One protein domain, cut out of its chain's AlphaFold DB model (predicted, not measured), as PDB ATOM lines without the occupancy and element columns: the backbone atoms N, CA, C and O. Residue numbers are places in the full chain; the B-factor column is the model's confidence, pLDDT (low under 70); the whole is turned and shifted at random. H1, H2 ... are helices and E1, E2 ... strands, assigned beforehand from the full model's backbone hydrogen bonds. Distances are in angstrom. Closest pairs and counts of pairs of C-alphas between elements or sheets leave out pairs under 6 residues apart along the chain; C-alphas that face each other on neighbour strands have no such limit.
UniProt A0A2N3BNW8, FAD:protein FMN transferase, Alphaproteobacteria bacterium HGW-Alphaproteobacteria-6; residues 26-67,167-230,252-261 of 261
ATOM      1  N   PRO A  26     177.062 201.176 140.003       66.75
ATOM      2  CA  PRO A  26     178.222 202.037 139.860       66.75
ATOM      3  C   PRO A  26     178.977 201.635 138.594       66.75
ATOM      4  O   PRO A  26     179.409 200.490 138.448       66.75
ATOM      5  N   VAL A  27     179.089 202.579 137.660       75.06
ATOM      6  CA  VAL A  27     179.841 202.386 136.424       75.06
ATOM      7  C   VAL A  27     181.315 202.541 136.760       75.06
ATOM      8  O   VAL A  27     181.778 203.626 137.116       75.06
ATOM      9  N   ARG A  28     182.066 201.450 136.650       80.12
ATOM     10  CA  ARG A  28     183.513 201.449 136.808       80.12
ATOM     11  C   ARG A  28     184.169 201.564 135.445       80.12
ATOM     12  O   ARG A  28     183.906 200.763 134.552       80.12
ATOM     13  N   ARG A  29     185.086 202.520 135.320       83.19
ATOM     14  CA  ARG A  29     185.997 202.622 134.181       83.19
ATOM     15  C   ARG A  29     187.409 202.263 134.621       83.19
ATOM     16  O   ARG A  29     187.921 202.820 135.595       83.19
ATOM     17  N   TRP A  30     188.024 201.346 133.893       83.19
ATOM     18  CA  TRP A  30     189.450 201.066 133.943       83.19
ATOM     19  C   TRP A  30     190.110 201.584 132.663       83.19
ATOM     20  O   TRP A  30     189.531 201.510 131.576       83.19
ATOM     21  N   THR A  31     191.318 202.122 132.798       84.25
ATOM     22  CA  THR A  31     192.164 202.553 131.681       84.25
ATOM     23  C   THR A  31     193.599 202.144 131.961       84.25
ATOM     24  O   THR A  31     194.088 202.387 133.064       84.25
ATOM     25  N   GLY A  32     194.286 201.603 130.965       78.88
ATOM     26  CA  GLY A  32     195.684 201.209 131.090       78.88
ATOM     27  C   GLY A  32     196.288 200.827 129.748       78.88
ATOM     28  O   GLY A  32     195.810 201.268 128.702       78.88
ATOM     29  N   THR A  33     197.332 200.006 129.789       74.81
ATOM     30  CA  THR A  33     197.966 199.432 128.599       74.81
ATOM     31  C   THR A  33     197.723 197.929 128.589       74.81
ATOM     32  O   THR A  33     197.942 197.270 129.603       74.81
ATOM     33  N   ALA A  34     197.269 197.400 127.458       72.50
ATOM     34  CA  ALA A  34     197.067 195.974 127.214       72.50
ATOM     35  C   ALA A  34     197.418 195.676 125.752       72.50
ATOM     36  O   ALA A  34     197.105 196.488 124.880       72.50
ATOM     37  N   LEU A  35     198.071 194.542 125.466       67.94
ATOM     38  CA  LEU A  35     198.450 194.161 124.095       67.94
ATOM     39  C   LEU A  35     199.306 195.224 123.376       67.94
ATOM     40  O   LEU A  35     199.195 195.411 122.168       67.94
ATOM     41  N   GLY A  36     200.121 195.970 124.129       65.62
ATOM     42  CA  GLY A  36     200.955 197.056 123.596       65.62
ATOM     43  C   GLY A  36     200.199 198.324 123.172       65.62
ATOM     44  O   GLY A  36     200.821 199.240 122.637       65.62
ATOM     45  N   ALA A  37     198.890 198.416 123.429       66.56
ATOM     46  CA  ALA A  37     198.058 199.570 123.101       66.56
ATOM     47  C   ALA A  37     197.352 200.130 124.343       66.56
ATOM     48  O   ALA A  37     197.192 199.454 125.363       66.56
ATOM     49  N   ARG A  38     196.910 201.390 124.261       70.50
ATOM     50  CA  ARG A  38     196.042 201.972 125.288       70.50
ATOM     51  C   ARG A  38     194.707 201.238 125.254       70.50
ATOM     52  O   ARG A  38     194.100 201.132 124.194       70.50
ATOM     53  N   ALA A  39     194.261 200.776 126.414       76.38
ATOM     54  CA  ALA A  39     193.019 200.047 126.553       76.38
ATOM     55  C   ALA A  39     192.092 200.680 127.588       76.38
ATOM     56  O   ALA A  39     192.540 201.301 128.560       76.38
ATOM     57  N   SER A  40     190.786 200.516 127.386       79.56
ATOM     58  CA  SER A  40     189.795 200.874 128.396       79.56
ATOM     59  C   SER A  40     188.674 199.851 128.496       79.56
ATOM     60  O   SER A  40     188.286 199.239 127.502       79.56
ATOM     61  N   LEU A  41     188.178 199.673 129.719       80.88
ATOM     62  CA  LEU A  41     187.080 198.777 130.047       80.88
ATOM     63  C   LEU A  41     186.074 199.535 130.907       80.88
ATOM     64  O   LEU A  41     186.447 200.119 131.924       80.88
ATOM     65  N   THR A  42     184.809 199.537 130.497       80.12
ATOM     66  CA  THR A  42     183.719 200.168 131.255       80.12
ATOM     67  C   THR A  42     182.687 199.112 131.619       80.12
ATOM     68  O   THR A  42     182.182 198.440 130.726       80.12
ATOM     69  N   LEU A  43     182.407 198.952 132.916       80.06
ATOM     70  CA  LEU A  43     181.545 197.904 133.469       80.06
ATOM     71  C   LEU A  43     180.545 198.491 134.466       80.06
ATOM     72  O   LEU A  43     180.881 199.393 135.227       80.06
ATOM     73  N   SER A  44     179.350 197.912 134.529       80.50
ATOM     74  CA  SER A  44     178.314 198.237 135.515       80.50
ATOM     75  C   SER A  44     178.010 196.996 136.365       80.50
ATOM     76  O   SER A  44     177.107 196.215 136.057       80.50
ATOM     77  N   HIS A  45     178.818 196.747 137.405       81.06
ATOM     78  CA  HIS A  45     178.724 195.526 138.219       81.06
ATOM     79  C   HIS A  45     179.196 195.744 139.672       81.06
ATOM     80  O   HIS A  45     180.202 196.427 139.868       81.06
ATOM     81  N   PRO A  46     178.543 195.145 140.695       81.19
ATOM     82  CA  PRO A  46     178.988 195.244 142.094       81.19
ATOM     83  C   PRO A  46     180.425 194.755 142.331       81.19
ATOM     84  O   PRO A  46     181.126 195.279 143.186       81.19
ATOM     85  N   GLU A  47     180.873 193.779 141.542       85.31
ATOM     86  CA  GLU A  47     182.218 193.185 141.620       85.31
ATOM     87  C   GLU A  47     183.155 193.676 140.503       85.31
ATOM     88  O   GLU A  47     184.030 192.939 140.046       85.31
ATOM     89  N   ALA A  48     182.963 194.906 140.013       84.31
ATOM     90  CA  ALA A  48     183.716 195.422 138.869       84.31
ATOM     91  C   ALA A  48     185.242 195.306 139.035       84.31
ATOM     92  O   ALA A  48     185.920 194.945 138.079       84.31
ATOM     93  N   ASP A  49     185.787 195.539 140.232       86.06
ATOM     94  CA  ASP A  49     187.234 195.456 140.465       86.06
ATOM     95  C   ASP A  49     187.769 194.012 140.346       86.06
ATOM     96  O   ASP A  49     188.815 193.797 139.728       86.06
ATOM     97  N   ARG A  50     187.026 193.003 140.839       90.69
ATOM     98  CA  ARG A  50     187.372 191.577 140.655       90.69
ATOM     99  C   ARG A  50     187.344 191.193 139.176       90.69
ATOM    100  O   ARG A  50     188.233 190.484 138.699       90.69
ATOM    101  N   LEU A  51     186.331 191.663 138.450       89.19
ATOM    102  CA  LEU A  51     186.175 191.387 137.021       89.19
ATOM    103  C   LEU A  51     187.288 192.038 136.203       89.19
ATOM    104  O   LEU A  51     187.886 191.368 135.370       89.19
ATOM    105  N   VAL A  52     187.636 193.298 136.486       87.88
ATOM    106  CA  VAL A  52     188.787 193.973 135.865       87.88
ATOM    107  C   VAL A  52     190.067 193.171 136.105       87.88
ATOM    108  O   VAL A  52     190.789 192.897 135.151       87.88
ATOM    109  N   ALA A  53     190.333 192.737 137.340       90.06
ATOM    110  CA  ALA A  53     191.510 191.918 137.637       90.06
ATOM    111  C   ALA A  53     191.516 190.594 136.848       90.06
ATOM    112  O   ALA A  53     192.551 190.206 136.306       90.06
ATOM    113  N   SER A  54     190.357 189.942 136.719       91.31
ATOM    114  CA  SER A  54     190.200 188.702 135.942       91.31
ATOM    115  C   SER A  54     190.446 188.929 134.444       91.31
ATOM    116  O   SER A  54     191.131 188.135 133.805       91.31
ATOM    117  N   VAL A  55     189.965 190.049 133.893       89.19
ATOM    118  CA  VAL A  55     190.220 190.455 132.500       89.19
ATOM    119  C   VAL A  55     191.707 190.675 132.257       89.19
ATOM    120  O   VAL A  55     192.247 190.172 131.276       89.19
ATOM    121  N   LEU A  56     192.386 191.396 133.150       89.81
ATOM    122  CA  LEU A  56     193.818 191.656 133.014       89.81
ATOM    123  C   LEU A  56     194.643 190.368 133.112       89.81
ATOM    124  O   LEU A  56     195.593 190.201 132.350       89.81
ATOM    125  N   ALA A  57     194.258 189.445 133.994       92.44
ATOM    126  CA  ALA A  57     194.891 188.136 134.091       92.44
ATOM    127  C   ALA A  57     194.707 187.307 132.806       92.44
ATOM    128  O   ALA A  57     195.670 186.713 132.320       92.44
ATOM    129  N   GLU A  58     193.506 187.306 132.217       93.00
ATOM    130  CA  GLU A  58     193.250 186.603 130.953       93.00
ATOM    131  C   GLU A  58     194.028 187.225 129.788       93.00
ATOM    132  O   GLU A  58     194.624 186.500 128.993       93.00
ATOM    133  N   ILE A  59     194.108 188.557 129.710       90.06
ATOM    134  CA  ILE A  59     194.936 189.237 128.704       90.06
ATOM    135  C   ILE A  59     196.406 188.833 128.862       90.06
ATOM    136  O   ILE A  59     197.027 188.426 127.882       90.06
ATOM    137  N   ALA A  60     196.951 188.871 130.081       90.69
ATOM    138  CA  ALA A  60     198.334 188.474 130.340       90.69
ATOM    139  C   ALA A  60     198.604 187.003 129.969       90.69
ATOM    140  O   ALA A  60     199.672 186.675 129.452       90.69
ATOM    141  N   ARG A  61     197.630 186.105 130.179       95.06
ATOM    142  CA  ARG A  61     197.719 184.707 129.733       95.06
ATOM    143  C   ARG A  61     197.718 184.602 128.208       95.06
ATOM    144  O   ARG A  61     198.527 183.867 127.651       95.06
ATOM    145  N   LEU A  62     196.847 185.340 127.521       93.44
ATOM    146  CA  LEU A  62     196.774 185.345 126.056       93.44
ATOM    147  C   LEU A  62     198.014 185.989 125.414       93.44
ATOM    148  O   LEU A  62     198.420 185.580 124.327       93.44
ATOM    149  N   GLU A  63     198.696 186.910 126.098       90.75
ATOM    150  CA  GLU A  63     200.012 187.407 125.674       90.75
ATOM    151  C   GLU A  63     201.081 186.298 125.654       90.75
ATOM    152  O   GLU A  63     201.953 186.319 124.782       90.75
ATOM    153  N   GLN A  64     200.986 185.280 126.523       95.06
ATOM    154  CA  GLN A  64     201.838 184.077 126.451       95.06
ATOM    155  C   GLN A  64     201.513 183.184 125.248       95.06
ATOM    156  O   GLN A  64     202.285 182.295 124.899       95.06
ATOM    157  N   VAL A  65     200.375 183.396 124.591       96.44
ATOM    158  CA  VAL A  65     200.003 182.650 123.388       96.44
ATOM    159  C   VAL A  65     200.423 183.422 122.141       96.44
ATOM    160  O   VAL A  65     201.096 182.870 121.274       96.44
ATOM    161  N   PHE A  66     200.057 184.702 122.062       95.00
ATOM    162  CA  PHE A  66     200.066 185.458 120.808       95.00
ATOM    163  C   PHE A  66     201.221 186.450 120.637       95.00
ATOM    164  O   PHE A  66     201.386 186.988 119.546       95.00
ATOM    165  N   SER A  67     202.009 186.739 121.676       91.25
ATOM    166  CA  SER A  67     203.042 187.776 121.572       91.25
ATOM    167  C   SER A  67     204.197 187.356 120.663       91.25
ATOM    168  O   SER A  67     204.790 186.308 120.875       91.25
ATOM    169  N   GLY A 167     197.260 191.468 112.937       81.12
ATOM    170  CA  GLY A 167     196.028 191.882 112.257       81.12
ATOM    171  C   GLY A 167     194.748 191.152 112.688       81.12
ATOM    172  O   GLY A 167     193.725 191.341 112.038       81.12
ATOM    173  N   ILE A 168     194.796 190.270 113.695       86.38
ATOM    174  CA  ILE A 168     193.621 189.492 114.139       86.38
ATOM    175  C   ILE A 168     193.597 189.178 115.645       86.38
ATOM    176  O   ILE A 168     192.524 189.017 116.226       86.38
ATOM    177  N   ALA A 169     194.756 189.105 116.303       86.75
ATOM    178  CA  ALA A 169     194.877 188.710 117.703       86.75
ATOM    179  C   ALA A 169     194.169 189.684 118.651       86.75
ATOM    180  O   ALA A 169     193.537 189.238 119.602       86.75
ATOM    181  N   GLN A 170     194.233 190.996 118.395       82.62
ATOM    182  CA  GLN A 170     193.586 191.991 119.259       82.62
ATOM    183  C   GLN A 170     192.065 191.793 119.288       82.62
ATOM    184  O   GLN A 170     191.502 191.609 120.367       82.62
ATOM    185  N   GLY A 171     191.422 191.711 118.120       82.69
ATOM    186  CA  GLY A 171     189.999 191.398 118.011       82.69
ATOM    187  C   GLY A 171     189.631 190.041 118.615       82.69
ATOM    188  O   GLY A 171     188.639 189.942 119.333       82.69
ATOM    189  N   TYR A 172     190.463 189.011 118.419       87.88
ATOM    190  CA  TYR A 172     190.256 187.698 119.043       87.88
ATOM    191  C   TYR A 172     190.270 187.771 120.582       87.88
ATOM    192  O   TYR A 172     189.402 187.199 121.248       87.88
ATOM    193  N   ILE A 173     191.229 188.496 121.164       87.44
ATOM    194  CA  ILE A 173     191.346 188.675 122.617       87.44
ATOM    195  C   ILE A 173     190.171 189.501 123.149       87.44
ATOM    196  O   ILE A 173     189.580 189.128 124.164       87.44
ATOM    197  N   ALA A 174     189.779 190.565 122.445       83.00
ATOM    198  CA  ALA A 174     188.607 191.363 122.794       83.00
ATOM    199  C   ALA A 174     187.325 190.513 122.797       83.00
ATOM    200  O   ALA A 174     186.557 190.571 123.756       83.00
ATOM    201  N   ASP A 175     187.128 189.662 121.786       83.81
ATOM    202  CA  ASP A 175     185.994 188.735 121.710       83.81
ATOM    203  C   ASP A 175     186.014 187.690 122.840       83.81
ATOM    204  O   ASP A 175     184.963 187.288 123.351       83.81
ATOM    205  N   ARG A 176     187.194 187.245 123.278       88.50
ATOM    206  CA  ARG A 176     187.321 186.296 124.392       88.50
ATOM    207  C   ARG A 176     187.037 186.942 125.748       88.50
ATOM    208  O   ARG A 176     186.272 186.382 126.531       88.50
ATOM    209  N   VAL A 177     187.574 188.136 125.991       87.25
ATOM    210  CA  VAL A 177     187.265 188.947 127.180       87.25
ATOM    211  C   VAL A 177     185.772 189.265 127.241       87.25
ATOM    212  O   VAL A 177     185.149 189.129 128.292       87.25
ATOM    213  N   ALA A 178     185.181 189.625 126.103       83.12
ATOM    214  CA  ALA A 178     183.752 189.853 125.960       83.12
ATOM    215  C   ALA A 178     182.937 188.618 126.389       83.12
ATOM    216  O   ALA A 178     182.095 188.727 127.279       83.12
ATOM    217  N   ARG A 179     183.241 187.430 125.844       85.81
ATOM    218  CA  ARG A 179     182.577 186.170 126.238       85.81
ATOM    219  C   ARG A 179     182.731 185.854 127.728       85.81
ATOM    220  O   ARG A 179     181.771 185.419 128.357       85.81
ATOM    221  N   MET A 180     183.912 186.092 128.299       88.12
ATOM    222  CA  MET A 180     184.164 185.879 129.728       88.12
ATOM    223  C   MET A 180     183.267 186.770 130.597       88.12
ATOM    224  O   MET A 180     182.647 186.294 131.540       88.12
ATOM    225  N   LEU A 181     183.148 188.055 130.258       85.75
ATOM    226  CA  LEU A 181     182.301 188.989 131.002       85.75
ATOM    227  C   LEU A 181     180.802 188.711 130.804       85.75
ATOM    228  O   LEU A 181     180.022 188.891 131.737       85.75
ATOM    229  N   GLN A 182     180.390 188.226 129.627       84.50
ATOM    230  CA  GLN A 182     179.010 187.771 129.402       84.50
ATOM    231  C   GLN A 182     178.642 186.590 130.300       84.50
ATOM    232  O   GLN A 182     177.531 186.554 130.824       84.50
ATOM    233  N   ALA A 183     179.565 185.646 130.507       85.44
ATOM    234  CA  ALA A 183     179.348 184.511 131.404       85.44
ATOM    235  C   ALA A 183     179.148 184.944 132.870       85.44
ATOM    236  O   ALA A 183     178.444 184.273 133.618       85.44
ATOM    237  N   GLU A 184     179.691 186.102 133.258       82.94
ATOM    238  CA  GLU A 184     179.485 186.738 134.569       82.94
ATOM    239  C   GLU A 184     178.192 187.589 134.620       82.94
ATOM    240  O   GLU A 184     177.925 188.281 135.601       82.94
ATOM    241  N   GLY A 185     177.366 187.557 133.566       79.56
ATOM    242  CA  GLY A 185     176.072 188.245 133.506       79.56
ATOM    243  C   GLY A 185     176.147 189.725 133.124       79.56
ATOM    244  O   GLY A 185     175.173 190.459 133.322       79.56
ATOM    245  N   LEU A 186     177.279 190.191 132.588       76.25
ATOM    246  CA  LEU A 186     177.420 191.566 132.118       76.25
ATOM    247  C   LEU A 186     176.961 191.684 130.664       76.25
ATOM    248  O   LEU A 186     177.428 190.971 129.779       76.25
ATOM    249  N   ALA A 187     176.074 192.647 130.423       67.00
ATOM    250  CA  ALA A 187     175.508 192.930 129.107       67.00
ATOM    251  C   ALA A 187     175.813 194.352 128.611       67.00
ATOM    252  O   ALA A 187     175.335 194.721 127.553       67.00
ATOM    253  N   GLU A 188     176.564 195.161 129.360       68.44
ATOM    254  CA  GLU A 188     176.836 196.571 129.040       68.44
ATOM    255  C   GLU A 188     178.346 196.821 129.122       68.44
ATOM    256  O   GLU A 188     178.863 197.269 130.148       68.44
ATOM    257  N   ILE A 189     179.077 196.449 128.068       68.06
ATOM    258  CA  ILE A 189     180.545 196.481 128.051       68.06
ATOM    259  C   ILE A 189     181.029 197.155 126.776       68.06
ATOM    260  O   ILE A 189     180.606 196.803 125.676       68.06
ATOM    261  N   LEU A 190     181.995 198.058 126.928       69.81
ATOM    262  CA  LEU A 190     182.815 198.553 125.830       69.81
ATOM    263  C   LEU A 190     184.280 198.225 126.114       69.81
ATOM    264  O   LEU A 190     184.822 198.634 127.146       69.81
ATOM    265  N   ILE A 191     184.893 197.491 125.191       71.62
ATOM    266  CA  ILE A 191     186.323 197.194 125.158       71.62
ATOM    267  C   ILE A 191     186.923 198.029 124.034       71.62
ATOM    268  O   ILE A 191     186.443 197.972 122.903       71.62
ATOM    269  N   ASP A 192     187.966 198.782 124.354       69.94
ATOM    270  CA  ASP A 192     188.784 199.503 123.382       69.94
ATOM    271  C   ASP A 192     190.226 199.041 123.536       69.94
ATOM    272  O   ASP A 192     190.784 199.187 124.622       69.94
ATOM    273  N   THR A 193     190.809 198.469 122.483       61.19
ATOM    274  CA  THR A 193     192.245 198.155 122.381       61.19
ATOM    275  C   THR A 193     192.861 198.747 121.106       61.19
ATOM    276  O   THR A 193     193.838 198.214 120.585       61.19
ATOM    277  N   GLY A 194     192.250 199.799 120.544       58.06
ATOM    278  CA  GLY A 194     192.459 200.252 119.158       58.06
ATOM    279  C   GLY A 194     191.489 199.603 118.157       58.06
ATOM    280  O   GLY A 194     191.192 200.180 117.113       58.06
ATOM    281  N   GLU A 195     190.927 198.451 118.526       65.31
ATOM    282  CA  GLU A 195     189.709 197.867 117.965       65.31
ATOM    283  C   GLU A 195     188.629 197.896 119.052       65.31
ATOM    284  O   GLU A 195     188.919 197.706 120.236       65.31
ATOM    285  N   LEU A 196     187.386 198.170 118.664       65.19
ATOM    286  CA  LEU A 196     186.274 198.366 119.587       65.19
ATOM    287  C   LEU A 196     185.361 197.148 119.587       65.19
ATOM    288  O   LEU A 196     184.902 196.716 118.532       65.19
ATOM    289  N   ARG A 197     185.021 196.633 120.768       71.69
ATOM    290  CA  ARG A 197     183.993 195.600 120.944       71.69
ATOM    291  C   ARG A 197     182.950 196.090 121.936       71.69
ATOM    292  O   ARG A 197     183.272 196.352 123.093       71.69
ATOM    293  N   ALA A 198     181.704 196.186 121.480       69.12
ATOM    294  CA  ALA A 198     180.557 196.501 122.319       69.12
ATOM    295  C   ALA A 198     179.726 195.241 122.576       69.12
ATOM    296  O   ALA A 198     179.368 194.523 121.637       69.12
ATOM    297  N   LEU A 199     179.389 195.005 123.840       64.56
ATOM    298  CA  LEU A 199     178.372 194.051 124.267       64.56
ATOM    299  C   LEU A 199     177.218 194.825 124.897       64.56
ATOM    300  O   LEU A 199     177.447 195.650 125.784       64.56
ATOM    301  N   GLY A 200     176.016 194.573 124.378       62.50
ATOM    302  CA  GLY A 200     174.781 195.306 124.630       62.50
ATOM    303  C   GLY A 200     174.920 196.827 124.577       62.50
ATOM    304  O   GLY A 200     175.659 197.369 123.751       62.50
ATOM    305  N   GLY A 201     174.113 197.516 125.382       62.16
ATOM    306  CA  GLY A 201     173.990 198.975 125.381       62.16
ATOM    307  C   GLY A 201     174.869 199.667 126.420       62.16
ATOM    308  O   GLY A 201     175.591 199.023 127.179       62.16
ATOM    309  N   MET A 202     174.800 200.996 126.460       70.38
ATOM    310  CA  MET A 202     175.412 201.772 127.538       70.38
ATOM    311  C   MET A 202     174.666 201.566 128.862       70.38
ATOM    312  O   MET A 202     173.436 201.463 128.844       70.38
ATOM    313  N   PRO A 203     175.368 201.640 130.010       58.66
ATOM    314  CA  PRO A 203     174.722 201.767 131.308       58.66
ATOM    315  C   PRO A 203     173.771 202.968 131.324       58.66
ATOM    316  O   PRO A 203     174.193 204.107 131.120       58.66
ATOM    317  N   GLY A 204     172.481 202.713 131.555       59.59
ATOM    318  CA  GLY A 204     171.424 203.735 131.499       59.59
ATOM    319  C   GLY A 204     170.610 203.758 130.199       59.59
ATOM    320  O   GLY A 204     169.676 204.551 130.089       59.59
ATOM    321  N   GLY A 205     170.902 202.858 129.255       62.59
ATOM    322  CA  GLY A 205     170.160 202.683 128.007       62.59
ATOM    323  C   GLY A 205     170.791 203.391 126.805       62.59
ATOM    324  O   GLY A 205     171.576 204.327 126.932       62.59
ATOM    325  N   GLY A 206     170.424 202.932 125.606       70.81
ATOM    326  CA  GLY A 206     170.996 203.406 124.341       70.81
ATOM    327  C   GLY A 206     172.218 202.606 123.882       70.81
ATOM    328  O   GLY A 206     172.686 201.696 124.565       70.81
ATOM    329  N   ASP A 207     172.696 202.909 122.681       78.75
ATOM    330  CA  ASP A 207     173.846 202.243 122.060       78.75
ATOM    331  C   ASP A 207     175.133 203.004 122.367       78.75
ATOM    332  O   ASP A 207     175.091 204.213 122.586       78.75
ATOM    333  N   TRP A 208     176.282 202.327 122.338       68.75
ATOM    334  CA  TRP A 208     177.572 202.975 122.561       68.75
ATOM    335  C   TRP A 208     177.891 203.937 121.407       68.75
ATOM    336  O   TRP A 208     178.052 203.476 120.270       68.75
ATOM    337  N   PRO A 209     177.997 205.258 121.653       74.31
ATOM    338  CA  PRO A 209     178.373 206.209 120.625       74.31
ATOM    339  C   PRO A 209     179.880 206.112 120.403       74.31
ATOM    340  O   PRO A 209     180.685 206.490 121.254       74.31
ATOM    341  N   VAL A 210     180.267 205.599 119.242       69.31
ATOM    342  CA  VAL A 210     181.663 205.486 118.831       69.31
ATOM    343  C   VAL A 210     181.937 206.459 117.696       69.31
ATOM    344  O   VAL A 210     181.232 206.476 116.687       69.31
ATOM    345  N   GLN A 211     183.000 207.250 117.826       69.69
ATOM    346  CA  GLN A 211     183.459 208.118 116.747       69.69
ATOM    347  C   GLN A 211     184.409 207.349 115.823       69.69
ATOM    348  O   GLN A 211     185.388 206.760 116.274       69.69
ATOM    349  N   ARG A 212     184.145 207.373 114.513       68.06
ATOM    350  CA  ARG A 212     185.061 206.821 113.504       68.06
ATOM    351  C   ARG A 212     186.073 207.884 113.094       68.06
ATOM    352  O   ARG A 212     185.695 209.031 112.886       68.06
ATOM    353  N   ALA A 213     187.332 207.499 112.895       59.81
ATOM    354  CA  ALA A 213     188.379 208.435 112.469       59.81
ATOM    355  C   ALA A 213     188.107 209.056 111.081       59.81
ATOM    356  O   ALA A 213     188.385 210.229 110.868       59.81
ATOM    357  N   ALA A 214     187.524 208.287 110.153       57.69
ATOM    358  CA  ALA A 214     187.214 208.727 108.788       57.69
ATOM    359  C   ALA A 214     185.712 208.994 108.543       57.69
ATOM    360  O   ALA A 214     185.258 208.973 107.400       57.69
ATOM    361  N   GLY A 215     184.900 209.190 109.589       60.91
ATOM    362  CA  GLY A 215     183.459 209.383 109.409       60.91
ATOM    363  C   GLY A 215     182.710 209.890 110.637       60.91
ATOM    364  O   GLY A 215     183.286 210.144 111.688       60.91
ATOM    365  N   GLY A 216     181.390 210.025 110.490       67.94
ATOM    366  CA  GLY A 216     180.482 210.390 111.580       67.94
ATOM    367  C   GLY A 216     180.295 209.275 112.622       67.94
ATOM    368  O   GLY A 216     180.771 208.149 112.404       67.94
ATOM    369  N   PRO A 217     179.582 209.571 113.723       74.75
ATOM    370  CA  PRO A 217     179.364 208.637 114.822       74.75
ATOM    371  C   PRO A 217     178.671 207.356 114.346       74.75
ATOM    372  O   PRO A 217     177.847 207.377 113.430       74.75
ATOM    373  N   ILE A 218     179.013 206.233 114.971       78.19
ATOM    374  CA  ILE A 218     178.339 204.950 114.803       78.19
ATOM    375  C   ILE A 218     177.887 204.442 116.169       78.19
ATOM    376  O   ILE A 218     178.637 204.473 117.142       78.19
ATOM    377  N   ALA A 219     176.642 203.988 116.230       78.50
ATOM    378  CA  ALA A 219     176.088 203.306 117.385       78.50
ATOM    379  C   ALA A 219     176.532 201.836 117.365       78.50
ATOM    380  O   ALA A 219     176.278 201.126 116.385       78.50
ATOM    381  N   LEU A 220     177.214 201.383 118.418       75.19
ATOM    382  CA  LEU A 220     177.569 199.977 118.603       75.19
ATOM    383  C   LEU A 220     176.710 199.347 119.704       75.19
ATOM    384  O   LEU A 220     176.650 199.837 120.830       75.19
ATOM    385  N   ARG A 221     176.084 198.221 119.365       77.00
ATOM    386  CA  ARG A 221     175.422 197.286 120.277       77.00
ATOM    387  C   ARG A 221     175.660 195.886 119.737       77.00
ATOM    388  O   ARG A 221     175.365 195.654 118.567       77.00
ATOM    389  N   ASP A 222     176.217 194.998 120.556       73.31
ATOM    390  CA  ASP A 222     176.511 193.600 120.189       73.31
ATOM    391  C   ASP A 222     177.336 193.458 118.895       73.31
ATOM    392  O   ASP A 222     177.099 192.585 118.053       73.31
ATOM    393  N   ARG A 223     178.299 194.368 118.692       74.81
ATOM    394  CA  ARG A 223     179.130 194.446 117.479       74.81
ATOM    395  C   ARG A 223     180.565 194.845 117.795       74.81
ATOM    396  O   ARG A 223     180.836 195.531 118.779       74.81
ATOM    397  N   ALA A 224     181.463 194.449 116.900       72.81
ATOM    398  CA  ALA A 224     182.848 194.902 116.869       72.81
ATOM    399  C   ALA A 224     183.079 195.911 115.731       72.81
ATOM    400  O   ALA A 224     182.414 195.856 114.691       72.81
ATOM    401  N   LEU A 225     184.040 196.810 115.923       71.12
ATOM    402  CA  LEU A 225     184.541 197.755 114.938       71.12
ATOM    403  C   LEU A 225     186.072 197.767 114.986       71.12
ATOM    404  O   LEU A 225     186.665 198.249 115.946       71.12
ATOM    405  N   ALA A 226     186.697 197.308 113.908       66.81
ATOM    406  CA  ALA A 226     188.125 197.459 113.660       66.81
ATOM    407  C   ALA A 226     188.332 198.424 112.485       66.81
ATOM    408  O   ALA A 226     187.573 198.391 111.511       66.81
ATOM    409  N   SER A 227     189.341 199.290 112.578       56.53
ATOM    410  CA  SER A 227     189.704 200.227 111.513       56.53
ATOM    411  C   SER A 227     191.173 200.055 111.157       56.53
ATOM    412  O   SER A 227     192.043 200.255 111.997       56.53
ATOM    413  N   SER A 228     191.448 199.751 109.893       60.22
ATOM    414  CA  SER A 228     192.790 199.786 109.310       60.22
ATOM    415  C   SER A 228     192.992 201.084 108.520       60.22
ATOM    416  O   SER A 228     192.030 201.743 108.116       60.22
ATOM    417  N   ALA A 229     194.246 201.498 108.316       53.00
ATOM    418  CA  ALA A 229     194.545 202.622 107.430       53.00
ATOM    419  C   ALA A 229     194.103 202.278 105.989       53.00
ATOM    420  O   ALA A 229     194.323 201.144 105.560       53.00
ATOM    421  N   PRO A 230     193.542 203.226 105.211       40.03
ATOM    422  CA  PRO A 230     192.968 202.954 103.885       40.03
ATOM    423  C   PRO A 230     193.957 202.374 102.858       40.03
ATOM    424  O   PRO A 230     193.532 201.824 101.847       40.03
ATOM    425  N   ALA A 252     195.890 194.673 104.794       30.92
ATOM    426  CA  ALA A 252     195.218 194.471 106.073       30.92
ATOM    427  C   ALA A 252     193.710 194.685 105.844       30.92
ATOM    428  O   ALA A 252     193.290 195.771 105.444       30.92
ATOM    429  N   CYS A 253     192.937 193.610 106.015       28.69
ATOM    430  CA  CYS A 253     191.517 193.464 105.685       28.69
ATOM    431  C   CYS A 253     190.668 194.731 105.946       28.69
ATOM    432  O   CYS A 253     190.803 195.353 107.005       28.69
ATOM    433  N   PRO A 254     189.741 195.105 105.043       27.86
ATOM    434  CA  PRO A 254     188.737 196.111 105.347       27.86
ATOM    435  C   PRO A 254     187.669 195.535 106.293       27.86
ATOM    436  O   PRO A 254     187.259 194.383 106.164       27.86
ATOM    437  N   LEU A 255     187.253 196.372 107.247       31.23
ATOM    438  CA  LEU A 255     186.046 196.328 108.083       31.23
ATOM    439  C   LEU A 255     185.214 195.022 108.033       31.23
ATOM    440  O   LEU A 255     184.319 194.863 107.200       31.23
ATOM    441  N   ILE A 256     185.412 194.126 109.002       33.97
ATOM    442  CA  ILE A 256     184.470 193.031 109.263       33.97
ATOM    443  C   ILE A 256     183.523 193.462 110.389       33.97
ATOM    444  O   ILE A 256     183.808 193.296 111.571       33.97
ATOM    445  N   ALA A 257     182.358 194.001 110.029       27.88
ATOM    446  CA  ALA A 257     181.277 194.256 110.979       27.88
ATOM    447  C   ALA A 257     180.454 192.973 111.211       27.88
ATOM    448  O   ALA A 257     179.313 192.872 110.750       27.88
ATOM    449  N   ARG A 258     181.012 191.977 111.912       34.22
ATOM    450  CA  ARG A 258     180.270 190.754 112.281       34.22
ATOM    451  C   ARG A 258     179.158 191.091 113.285       34.22
ATOM    452  O   ARG A 258     179.393 191.773 114.279       34.22
ATOM    453  N   ARG A 259     177.939 190.617 113.012       25.67
ATOM    454  CA  ARG A 259     176.914 190.382 114.042       25.67
ATOM    455  C   ARG A 259     177.210 189.009 114.639       25.67
ATOM    456  O   ARG A 259     177.349 188.055 113.877       25.67
ATOM    457  N   THR A 260     177.333 188.908 115.955       35.03
ATOM    458  CA  THR A 260     177.232 187.610 116.632       35.03
ATOM    459  C   THR A 260     175.751 187.277 116.778       35.03
ATOM    460  O   THR A 260     174.979 188.144 117.188       35.03
ATOM    461  N   ALA A 261     175.368 186.078 116.337       30.81
ATOM    462  CA  ALA A 261     174.078 185.472 116.651       30.81
ATOM    463  C   ALA A 261     174.040 185.043 118.121       30.81
ATOM    464  O   ALA A 261     175.139 184.768 118.662       30.81
TER     465      ALA A 261
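What this domain is: This is residues 26 to 67, 167 to 230 and 252 to 261 of the 261 residues of the protein "FAD:protein FMN transferase" of Alphaproteobacteria bacterium HGW-Alphaproteobacteria-6 (UniProt A0A2N3BNW8). Picture a sheet of five short to medium strands with two helices, H1 and H2, side by side over one face, running opposite ways; a small hairpin, E5 and E6, sits beyond E4 on the side away from the helices. An unnamed tail, residues 252 to 261, passes beside the edge strand E7. The printed part has 116 residues, with two named helices and seven named strands in the order E1 E2 H1 H2 E3 E4 E5 E6 E7. The larger sheet runs E1 E2 E3 E4 E7, all antiparallel, and the class is mixed, helices and strands. The whole is compact, with a radius of gyration of the C-alphas of 13.7 A and a rounded outline of 40 by 37 by 27 A.

Where its parts are: Find C-alpha 27 at (179.841, 202.386, 136.424), where E1 begins; it runs 20.6 A through residues 27 to 34. E2, residues 37 to 44, comes back over 23.4 A. H1, residues 48 to 66, is 26.3 A long and ends at C-alpha 66, (200.066, 185.458, 120.808). Past the first cut, H2 covers residues 169 to 183 over 21.1 A. Then look for E3 at residues 189 to 192, E4 at 196 to 199, E5 at 208 to 210, E6 at 218 to 220 and E7 at 223 to 225, ending at (184.541, 197.755, 114.938).

How they stand to each other: Start at the hairpin E1 and E2, where N 30 and O 41 are 2.8 A apart, within hydrogen-bond range. Across E2 and E3 look at N 40 and O 192, 3.1 A; across the hairpin E3 and E4, at N 191 and O 197, 2.9 A; across E4 and E7, at N 196 and O 225, 2.8 A. The sheet is twisted, its C-alphas up to 4.4 A off the best plane. H1 and H2 are on the same face, in two layers, helices on one face of a sheet, at heights over the sheet of 8.5 A and 8.7 A. H2 runs along the strands, at 16 degrees to E3 on the local plane; its closest C-alpha pair with E4 is Ala 174 and Arg 197, 6.5 A. H1 and H2 touch, closest at the C-alphas of Val 55 and Val 177, 6.3 A, at 36 degrees, only just a steep tilt. In the hairpin E5 and E6, N 210 and O 218 are 2.9 A apart; the closest C-alphas of E4 and E6 are Ala 198 and Leu 220, 5.9 A. Every O i to N i+4 pair is within hydrogen-bond range in H2, and 13 of 15 in H1.

The domain as a whole: The two C-alphas farthest apart, Pro 46 and Pro 230, are 41.4 A apart. Residues 68 to 166 and 231 to 251 are not printed; the C-alphas across these cuts are 12.4 A and 9.0 A apart. Of the links printed whole, none is long. The mean pLDDT of the printed part is 72.9, and 43 residues are under 70, among them residues 210 to 216 and 252 to 261.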